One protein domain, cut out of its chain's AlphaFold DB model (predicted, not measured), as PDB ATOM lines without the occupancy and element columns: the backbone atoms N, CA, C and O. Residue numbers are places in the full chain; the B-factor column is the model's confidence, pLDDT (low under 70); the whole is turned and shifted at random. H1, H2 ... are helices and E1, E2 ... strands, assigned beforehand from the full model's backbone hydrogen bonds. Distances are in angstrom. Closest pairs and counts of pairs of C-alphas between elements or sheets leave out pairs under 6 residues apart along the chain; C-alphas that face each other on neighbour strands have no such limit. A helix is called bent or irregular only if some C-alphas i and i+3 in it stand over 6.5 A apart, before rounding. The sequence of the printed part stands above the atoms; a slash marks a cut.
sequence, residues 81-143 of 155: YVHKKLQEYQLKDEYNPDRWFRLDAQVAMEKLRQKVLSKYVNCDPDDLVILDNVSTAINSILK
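AT A GLANCE: This is residues 81 to 143 of the 155 residues of the protein "Hypothetical protein" of Rotaria magnacalcarata (UniProt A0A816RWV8). A long helix, H2, makes the longest axis, with a small two-strand hairpin, E1 and E2, beside its later part and a second helix, H1, folding back from its first end as the other limb of a V. E1 is the strand nearer to H2, and residues 81 to 88 of H1 stick out free of the rest. The printed part has 63 residues, with two named helices and two named strands in the order H1, H2, E1, E2; the sheet is E1 - E2, antiparallel, and the class is mostly helix. The whole is only just compact, close to loose, with a radius of gyration of the C-alphas of 12.6 A and spans of 35 by 24 by 19 A.

HOW THE PARTS SIT: H1, residues 81 to 95, and H2, residues 97 to 121, only just touch, with 3 pairs of C-alphas within 8 A, and touch only at the corner by their tight link. H1 touches H2 with residues 92 to 93 alone, and H2 touches H1 with residues 100 to 101 alone; the closest C-alphas of the two helices are those of Asp 93 and Trp 100, 5.4 A apart. Their lines stand at a shallow tilt of 26 degrees, opposite ways. H2 is irregular, with C-alphas 102 and 105 7.0 A apart, and has a kink of 38 degrees near residue 104. H2 and E1, residues 128 to 132, have 4 pairs of C-alphas within 8 A, the closest being those of Arg 113 and Leu 128, 6.9 A apart. E1 and E2, residues 138 to 142, form a hairpin, antiparallel at 152 degrees. Across it N 141 and O 129 are 3.4 A apart and N 129 and O 141 3.5 A, both within hydrogen-bond range. H2 and E2 are apart, and H1 is apart from both strands. Every O i to N i+4 pair is within hydrogen-bond range in H1, and 15 of 21 in H2.

IN THESE COORDINATES: H1 begins at C-alpha 81, (201.917, 244.194, 275.661), and covers 21.3 A to C-alpha 95. H2 runs 30.3 A from C-alpha 97, (183.493, 232.394, 283.182), to C-alpha 121. E1 measures 13.1 A from Leu 128 to Asp 132. E2 measures 12.6 A from Ile 138 to Leu 142, whose C-alpha is at (208.849, 219.960, 283.869).

THE WHOLE: The C-alphas farthest apart are those of Tyr 95 and Asn 122, 35.4 A. The printed part has no cut and no long link; H2 to E1 is short, with 6 residues, and E1 to E2 is tight, with 5. The mean pLDDT of the printed part is 77.4; residue 81 and residues 131 to 143 are under 70, and E2 has a mean of 49.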
ATOM      1  N   TYR A  81     202.571 245.230 276.457       67.62
ATOM      2  CA  TYR A  81     201.917 244.194 275.661       67.62
ATOM      3  C   TYR A  81     201.361 243.019 276.492       67.62
ATOM      4  O   TYR A  81     200.234 242.588 276.254       67.62
ATOM      5  N   VAL A  82     202.108 242.530 277.487       73.44
ATOM      6  CA  VAL A  82     201.673 241.475 278.417       73.44
ATOM      7  C   VAL A  82     200.477 241.953 279.233       73.44
ATOM      8  O   VAL A  82     199.502 241.225 279.360       73.44
ATOM      9  N   HIS A  83     200.508 243.196 279.723       70.62
ATOM     10  CA  HIS A  83     199.414 243.753 280.521       70.62
ATOM     11  C   HIS A  83     198.109 243.862 279.722       70.62
ATOM     12  O   HIS A  83     197.057 243.439 280.194       70.62
ATOM     13  N   LYS A  84     198.188 244.354 278.477       76.56
ATOM     14  CA  LYS A  84     197.028 244.406 277.573       76.56
ATOM     15  C   LYS A  84     196.457 243.012 277.309       76.56
ATOM     16  O   LYS A  84     195.249 242.828 277.380       76.56
ATOM     17  N   LYS A  85     197.315 242.018 277.058       81.56
ATOM     18  CA  LYS A  85     196.867 240.635 276.836       81.56
ATOM     19  C   LYS A  85     196.266 239.985 278.079       81.56
ATOM     20  O   LYS A  85     195.269 239.285 277.950       81.56
ATOM     21  N   LEU A  86     196.821 240.241 279.263       79.06
ATOM     22  CA  LEU A  86     196.239 239.779 280.524       79.06
ATOM     23  C   LEU A  86     194.835 240.355 280.731       79.06
ATOM     24  O   LEU A  86     193.921 239.595 281.028       79.06
ATOM     25  N   GLN A  87     194.642 241.654 280.485       79.94
ATOM     26  CA  GLN A  87     193.316 242.275 280.549       79.94
ATOM     27  C   GLN A  87     192.339 241.664 279.538       79.94
ATOM     28  O   GLN A  87     191.205 241.377 279.893       79.94
ATOM     29  N   GLU A  88     192.766 241.408 278.295       83.88
ATOM     30  CA  GLU A  88     191.915 240.725 277.309       83.88
ATOM     31  C   GLU A  88     191.457 239.338 277.790       83.88
ATOM     32  O   GLU A  88     190.315 238.953 277.547       83.88
ATOM     33  N   TYR A  89     192.339 238.568 278.437       82.12
ATOM     34  CA  TYR A  89     191.979 237.266 278.999       82.12
ATOM     35  C   TYR A  89     191.033 237.394 280.185       82.12
ATOM     36  O   TYR A  89     190.044 236.671 280.256       82.12
ATOM     37  N   GLN A  90     191.307 238.349 281.064       79.44
ATOM     38  CA  GLN A  90     190.479 238.614 282.225       79.44
ATOM     39  C   GLN A  90     189.060 239.046 281.827       79.44
ATOM     40  O   GLN A  90     188.093 238.529 282.366       79.44
ATOM     41  N   LEU A  91     188.912 239.891 280.804       83.25
ATOM     42  CA  LEU A  91     187.596 240.289 280.294       83.25
ATOM     43  C   LEU A  91     186.795 239.112 279.720       83.25
ATOM     44  O   LEU A  91     185.570 239.093 279.818       83.25
ATOM     45  N   LYS A  92     187.459 238.124 279.105       84.38
ATOM     46  CA  LYS A  92     186.780 236.909 278.619       84.38
ATOM     47  C   LYS A  92     186.282 236.050 279.774       84.38
ATOM     48  O   LYS A  92     185.169 235.533 279.692       84.38
ATOM     49  N   ASP A  93     187.103 235.928 280.810       82.56
ATOM     50  CA  ASP A  93     186.748 235.240 282.046       82.56
ATOM     51  C   ASP A  93     185.554 235.918 282.732       82.56
ATOM     52  O   ASP A  93     184.554 235.279 283.032       82.56
ATOM     53  N   GLU A  94     185.593 237.242 282.877       81.88
ATOM     54  CA  GLU A  94     184.517 238.017 283.501       81.88
ATOM     55  C   GLU A  94     183.210 237.979 282.685       81.88
ATOM     56  O   GLU A  94     182.126 237.891 283.263       81.88
ATOM     57  N   TYR A  95     183.285 237.995 281.346       86.44
ATOM     58  CA  TYR A  95     182.101 237.993 280.479       86.44
ATOM     59  C   TYR A  95     181.358 236.649 280.464       86.44
ATOM     60  O   TYR A  95     180.125 236.618 280.463       86.44
ATOM     61  N   ASN A  96     182.082 235.526 280.406       88.50
ATOM     62  CA  ASN A  96     181.482 234.191 280.440       88.50
ATOM     63  C   ASN A  96     182.438 233.183 281.102       88.50
ATOM     64  O   ASN A  96     183.104 232.412 280.397       88.50
ATOM     65  N   PRO A  97     182.488 233.162 282.446       84.50
ATOM     66  CA  PRO A  97     183.493 232.394 283.182       84.50
ATOM     67  C   PRO A  97     183.346 230.895 282.938       84.50
ATOM     68  O   PRO A  97     184.332 230.177 282.803       84.50
ATOM     69  N   ASP A  98     182.111 230.409 282.807       87.50
ATOM     70  CA  ASP A  98     181.839 228.994 282.567       87.50
ATOM     71  C   ASP A  98     182.483 228.497 281.267       87.50
ATOM     72  O   ASP A  98     183.234 227.516 281.254       87.50
ATOM     73  N   ARG A  99     182.233 229.227 280.176       88.75
ATOM     74  CA  ARG A  99     182.812 228.928 278.870       88.75
ATOM     75  C   ARG A  99     184.326 229.108 278.886       88.75
ATOM     76  O   ARG A  99     185.037 228.278 278.314       88.75
ATOM     77  N   TRP A 100     184.809 230.175 279.523       86.44
ATOM     78  CA  TRP A 100     186.233 230.470 279.592       86.44
ATOM     79  C   TRP A 100     186.995 229.320 280.252       86.44
ATOM     80  O   TRP A 100     187.876 228.742 279.619       86.44
ATOM     81  N   PHE A 101     186.602 228.912 281.459       81.56
ATOM     82  CA  PHE A 101     187.294 227.846 282.182       81.56
ATOM     83  C   PHE A 101     187.124 226.465 281.545       81.56
ATOM     84  O   PHE A 101     188.085 225.700 281.511       81.56
ATOM     85  N   ARG A 102     185.937 226.121 281.024       83.19
ATOM     86  CA  ARG A 102     185.702 224.768 280.484       83.19
ATOM     87  C   ARG A 102     186.226 224.554 279.070       83.19
ATOM     88  O   ARG A 102     186.482 223.410 278.709       83.19
ATOM     89  N   LEU A 103     186.303 225.601 278.248       86.75
ATOM     90  CA  LEU A 103     186.544 225.455 276.809       86.75
ATOM     91  C   LEU A 103     187.719 226.310 276.340       86.75
ATOM     92  O   LEU A 103     188.689 225.791 275.788       86.75
ATOM     93  N   ASP A 104     187.648 227.623 276.551       87.50
ATOM     94  CA  ASP A 104     188.551 228.548 275.862       87.50
ATOM     95  C   ASP A 104     189.952 228.600 276.506       87.50
ATOM     96  O   ASP A 104     190.961 228.632 275.790       87.50
ATOM     97  N   ALA A 105     190.035 228.553 277.839       83.62
ATOM     98  CA  ALA A 105     191.288 228.599 278.589       83.62
ATOM     99  C   ALA A 105     192.155 227.367 278.307       83.62
ATOM    100  O   ALA A 105     193.330 227.509 277.974       83.62
ATOM    101  N   GLN A 106     191.573 226.164 278.337       82.31
ATOM    102  CA  GLN A 106     192.309 224.924 278.072       82.31
ATOM    103  C   GLN A 106     192.920 224.918 276.662       82.31
ATOM    104  O   GLN A 106     194.088 224.572 276.484       82.31
ATOM    105  N   VAL A 107     192.171 225.387 275.658       88.00
ATOM    106  CA  VAL A 107     192.668 225.507 274.278       88.00
ATOM    107  C   VAL A 107     193.787 226.546 274.169       88.00
ATOM    108  O   VAL A 107     194.746 226.351 273.417       88.00
ATOM    109  N   ALA A 108     193.682 227.665 274.889       85.81
ATOM    110  CA  ALA A 108     194.728 228.683 274.922       85.81
ATOM    111  C   ALA A 108     196.013 228.155 275.583       85.81
ATOM    112  O   ALA A 108     197.104 228.347 275.038       85.81
ATOM    113  N   MET A 109     195.878 227.439 276.700       84.56
ATOM    114  CA  MET A 109     196.986 226.831 277.432       84.56
ATOM    115  C   MET A 109     197.676 225.731 276.627       84.56
ATOM    116  O   MET A 109     198.904 225.696 276.578       84.56
ATOM    117  N   GLU A 110     196.922 224.900 275.905       87.44
ATOM    118  CA  GLU A 110     197.502 223.874 275.033       87.44
ATOM    119  C   GLU A 110     198.306 224.495 273.882       87.44
ATOM    120  O   GLU A 110     199.429 224.084 273.589       87.44
ATOM    121  N   LYS A 111     197.791 225.570 273.272       89.44
ATOM    122  CA  LYS A 111     198.539 226.322 272.252       89.44
ATOM    123  C   LYS A 111     199.821 226.930 272.820       89.44
ATOM    124  O   LYS A 111     200.842 226.920 272.132       89.44
ATOM    125  N   LEU A 112     199.773 227.462 274.043       86.69
ATOM    126  CA  LEU A 112     200.940 228.019 274.727       86.69
ATOM    127  C   LEU A 112     201.994 226.933 274.982       86.69
ATOM    128  O   LEU A 112     203.162 227.129 274.634       86.69
ATOM    129  N   ARG A 113     201.563 225.781 275.512       87.62
ATOM    130  CA  ARG A 113     202.388 224.593 275.763       87.62
ATOM    131  C   ARG A 113     203.120 224.144 274.504       87.62
ATOM    132  O   ARG A 113     204.344 224.046 274.509       87.62
ATOM    133  N   GLN A 114     202.379 223.955 273.412       88.62
ATOM    134  CA  GLN A 114     202.907 223.419 272.158       88.62
ATOM    135  C   GLN A 114     203.797 224.395 271.387       88.62
ATOM    136  O   GLN A 114     204.776 223.976 270.772       88.62
ATOM    137  N   LYS A 115     203.444 225.689 271.347       87.06
ATOM    138  CA  LYS A 115     204.067 226.639 270.406       87.06
ATOM    139  C   LYS A 115     205.132 227.530 271.018       87.06
ATOM    140  O   LYS A 115     205.999 227.994 270.276       87.06
ATOM    141  N   VAL A 116     205.031 227.815 272.314       87.00
ATOM    142  CA  VAL A 116     205.864 228.819 272.986       87.00
ATOM    143  C   VAL A 116     206.698 228.170 274.076       87.00
ATOM    144  O   VAL A 116     207.919 228.278 274.039       87.00
ATOM    145  N   LEU A 117     206.054 227.478 275.020       84.06
ATOM    146  CA  LEU A 117     206.726 226.995 276.222       84.06
ATOM    147  C   LEU A 117     207.719 225.866 275.913       84.06
ATOM    148  O   LEU A 117     208.863 225.938 276.348       84.06
ATOM    149  N   SER A 118     207.320 224.886 275.097       86.81
ATOM    150  CA  SER A 118     208.189 223.789 274.637       86.81
ATOM    151  C   SER A 118     209.464 224.295 273.957       86.81
ATOM    152  O   SER A 118     210.561 223.839 274.263       86.81
ATOM    153  N   LYS A 119     209.340 225.301 273.085       87.75
ATOM    154  CA  LYS A 119     210.476 225.920 272.388       87.75
ATOM    155  C   LYS A 119     211.359 226.723 273.329       87.75
ATOM    156  O   LYS A 119     212.574 226.682 273.196       87.75
ATOM    157  N   TYR A 120     210.751 227.460 274.256       84.75
ATOM    158  CA  TYR A 120     211.481 228.273 275.223       84.75
ATOM    159  C   TYR A 120     212.297 227.408 276.191       84.75
ATOM    160  O   TYR A 120     213.438 227.737 276.497       84.75
ATOM    161  N   VAL A 121     211.724 226.291 276.645       83.69
ATOM    162  CA  VAL A 121     212.375 225.353 277.573       83.69
ATOM    163  C   VAL A 121     213.202 224.281 276.843       83.69
ATOM    164  O   VAL A 121     213.970 223.560 277.473       83.69
ATOM    165  N   ASN A 122     213.095 224.210 275.514       86.31
ATOM    166  CA  ASN A 122     213.743 223.214 274.662       86.31
ATOM    167  C   ASN A 122     213.408 221.765 275.073       86.31
ATOM    168  O   ASN A 122     214.298 220.940 275.282       86.31
ATOM    169  N   CYS A 123     212.116 221.465 275.211       85.00
ATOM    170  CA  CYS A 123     211.610 220.134 275.553       85.00
ATOM    171  C   CYS A 123     210.430 219.724 274.662       85.00
ATOM    172  O   CYS A 123     209.834 220.559 273.973       85.00
ATOM    173  N   ASP A 124     210.070 218.440 274.697       86.62
ATOM    174  CA  ASP A 124     208.841 217.958 274.071       86.62
ATOM    175  C   ASP A 124     207.617 218.614 274.757       86.62
ATOM    176  O   ASP A 124     207.576 218.687 275.994       86.62
ATOM    177  N   PRO A 125     206.625 219.137 274.008       86.25
ATOM    178  CA  PRO A 125     205.370 219.621 274.580       86.25
ATOM    179  C   PRO A 125     204.670 218.641 275.532       86.25
ATOM    180  O   PRO A 125     204.036 219.090 276.489       86.25
ATOM    181  N   ASP A 126     204.782 217.331 275.300       87.75
ATOM    182  CA  ASP A 126     204.133 216.301 276.120       87.75
ATOM    183  C   ASP A 126     204.847 216.042 277.459       87.75
ATOM    184  O   ASP A 126     204.280 215.421 278.367       87.75
ATOM    185  N   ASP A 127     206.050 216.596 277.631       85.25
ATOM    186  CA  ASP A 127     206.769 216.635 278.908       85.25
ATOM    187  C   ASP A 127     206.397 217.856 279.768       85.25
ATOM    188  O   ASP A 127     206.829 217.977 280.917       85.25
ATOM    189  N   LEU A 128     205.562 218.760 279.250       82.38
ATOM    190  CA  LEU A 128     205.051 219.904 279.995       82.38
ATOM    191  C   LEU A 128     203.664 219.601 280.557       82.38
ATOM    192  O   LEU A 128     202.723 219.291 279.820       82.38
ATOM    193  N   VAL A 129     203.519 219.763 281.871       81.19
ATOM    194  CA  VAL A 129     202.222 219.690 282.551       81.19
ATOM    195  C   VAL A 129     201.880 221.067 283.106       81.19
ATOM    196  O   VAL A 129     202.655 221.674 283.849       81.19
ATOM    197  N   ILE A 130     200.709 221.562 282.714       73.50
ATOM    198  CA  ILE A 130     200.127 222.810 283.203       73.50
ATOM    199  C   ILE A 130     199.137 222.437 284.299       73.50
ATOM    200  O   ILE A 130     198.191 221.693 284.047       73.50
ATOM    201  N   LEU A 131     199.385 222.926 285.511       68.31
ATOM    202  CA  LEU A 131     198.484 222.756 286.641       68.31
ATOM    203  C   LEU A 131     197.882 224.106 287.014       68.31
ATOM    204  O   LEU A 131     198.611 225.078 287.234       68.31
ATOM    205  N   ASP A 132     196.562 224.129 287.138       62.66
ATOM    206  CA  ASP A 132     195.838 225.271 287.676       62.66
ATOM    207  C   ASP A 132     195.959 225.249 289.201       62.66
ATOM    208  O   ASP A 132     195.546 224.291 289.860       62.66
ATOM    209  N   ASN A 133     196.565 226.285 289.783       60.34
ATOM    210  CA  ASN A 133     196.600 226.432 291.234       60.34
ATOM    211  C   ASN A 133     195.399 227.243 291.749       60.34
ATOM    212  O   ASN A 133     194.672 227.886 290.994       60.34
ATOM    213  N   VAL A 134     195.211 227.232 293.072       49.38
ATOM    214  CA  VAL A 134     194.071 227.869 293.765       49.38
ATOM    215  C   VAL A 134     194.001 229.390 293.529       49.38
ATOM    216  O   VAL A 134     192.942 229.988 293.678       49.38
ATOM    217  N   SER A 135     195.115 230.016 293.147       56.50
ATOM    218  CA  SER A 135     195.227 231.444 292.819       56.50
ATOM    219  C   SER A 135     195.154 231.757 291.316       56.50
ATOM    220  O   SER A 135     195.509 232.865 290.923       56.50
ATOM    221  N   THR A 136     194.751 230.800 290.470       52.50
ATOM    222  CA  THR A 136     194.721 230.966 289.000       52.50
ATOM    223  C   THR A 136     196.106 231.230 288.380       52.50
ATOM    224  O   THR A 136     196.220 231.627 287.222       52.50
ATOM    225  N   ALA A 137     197.181 231.009 289.141       47.59
ATOM    226  CA  ALA A 137     198.553 231.134 288.675       47.59
ATOM    227  C   ALA A 137     199.023 229.773 288.151       47.59
ATOM    228  O   ALA A 137     199.086 228.784 288.881       47.59
ATOM    229  N   ILE A 138     199.345 229.715 286.864       47.41
ATOM    230  CA  ILE A 138     199.868 228.504 286.237       47.41
ATOM    231  C   ILE A 138     201.314 228.297 286.691       47.41
ATOM    232  O   ILE A 138     202.189 229.102 286.375       47.41
ATOM    233  N   ASN A 139     201.575 227.194 287.390       43.03
ATOM    234  CA  ASN A 139     202.934 226.697 287.588       43.03
ATOM    235  C   ASN A 139     203.217 225.646 286.507       43.03
ATOM    236  O   ASN A 139     202.478 224.671 286.380       43.03
ATOM    237  N   SER A 140     204.278 225.835 285.721       50.41
ATOM    238  CA  SER A 140     204.757 224.814 284.784       50.41
ATOM    239  C   SER A 140     205.721 223.884 285.514       50.41
ATOM    240  O   SER A 140     206.780 224.324 285.958       50.41
ATOM    241  N   ILE A 141     205.365 222.607 285.653       52.22
ATOM    242  CA  ILE A 141     206.280 221.582 286.169       52.22
ATOM    243  C   ILE A 141     206.835 220.825 284.965       52.22
ATOM    244  O   ILE A 141     206.078 220.264 284.172       52.22
ATOM    245  N   LEU A 142     208.161 220.821 284.826       53.22
ATOM    246  CA  LEU A 142     208.849 219.960 283.869       53.22
ATOM    247  C   LEU A 142     208.737 218.519 284.365       53.22
ATOM    248  O   LEU A 142     209.199 218.202 285.465       53.22
ATOM    249  N   LYS A 143     208.111 217.645 283.573       45.00
ATOM    250  CA  LYS A 143     208.143 216.202 283.816       45.00
ATOM    251  C   LYS A 143     209.611 215.779 283.841       45.00
ATOM    252  O   LYS A 143     210.381 216.214 282.993       45.00
TER     253      LYS A 143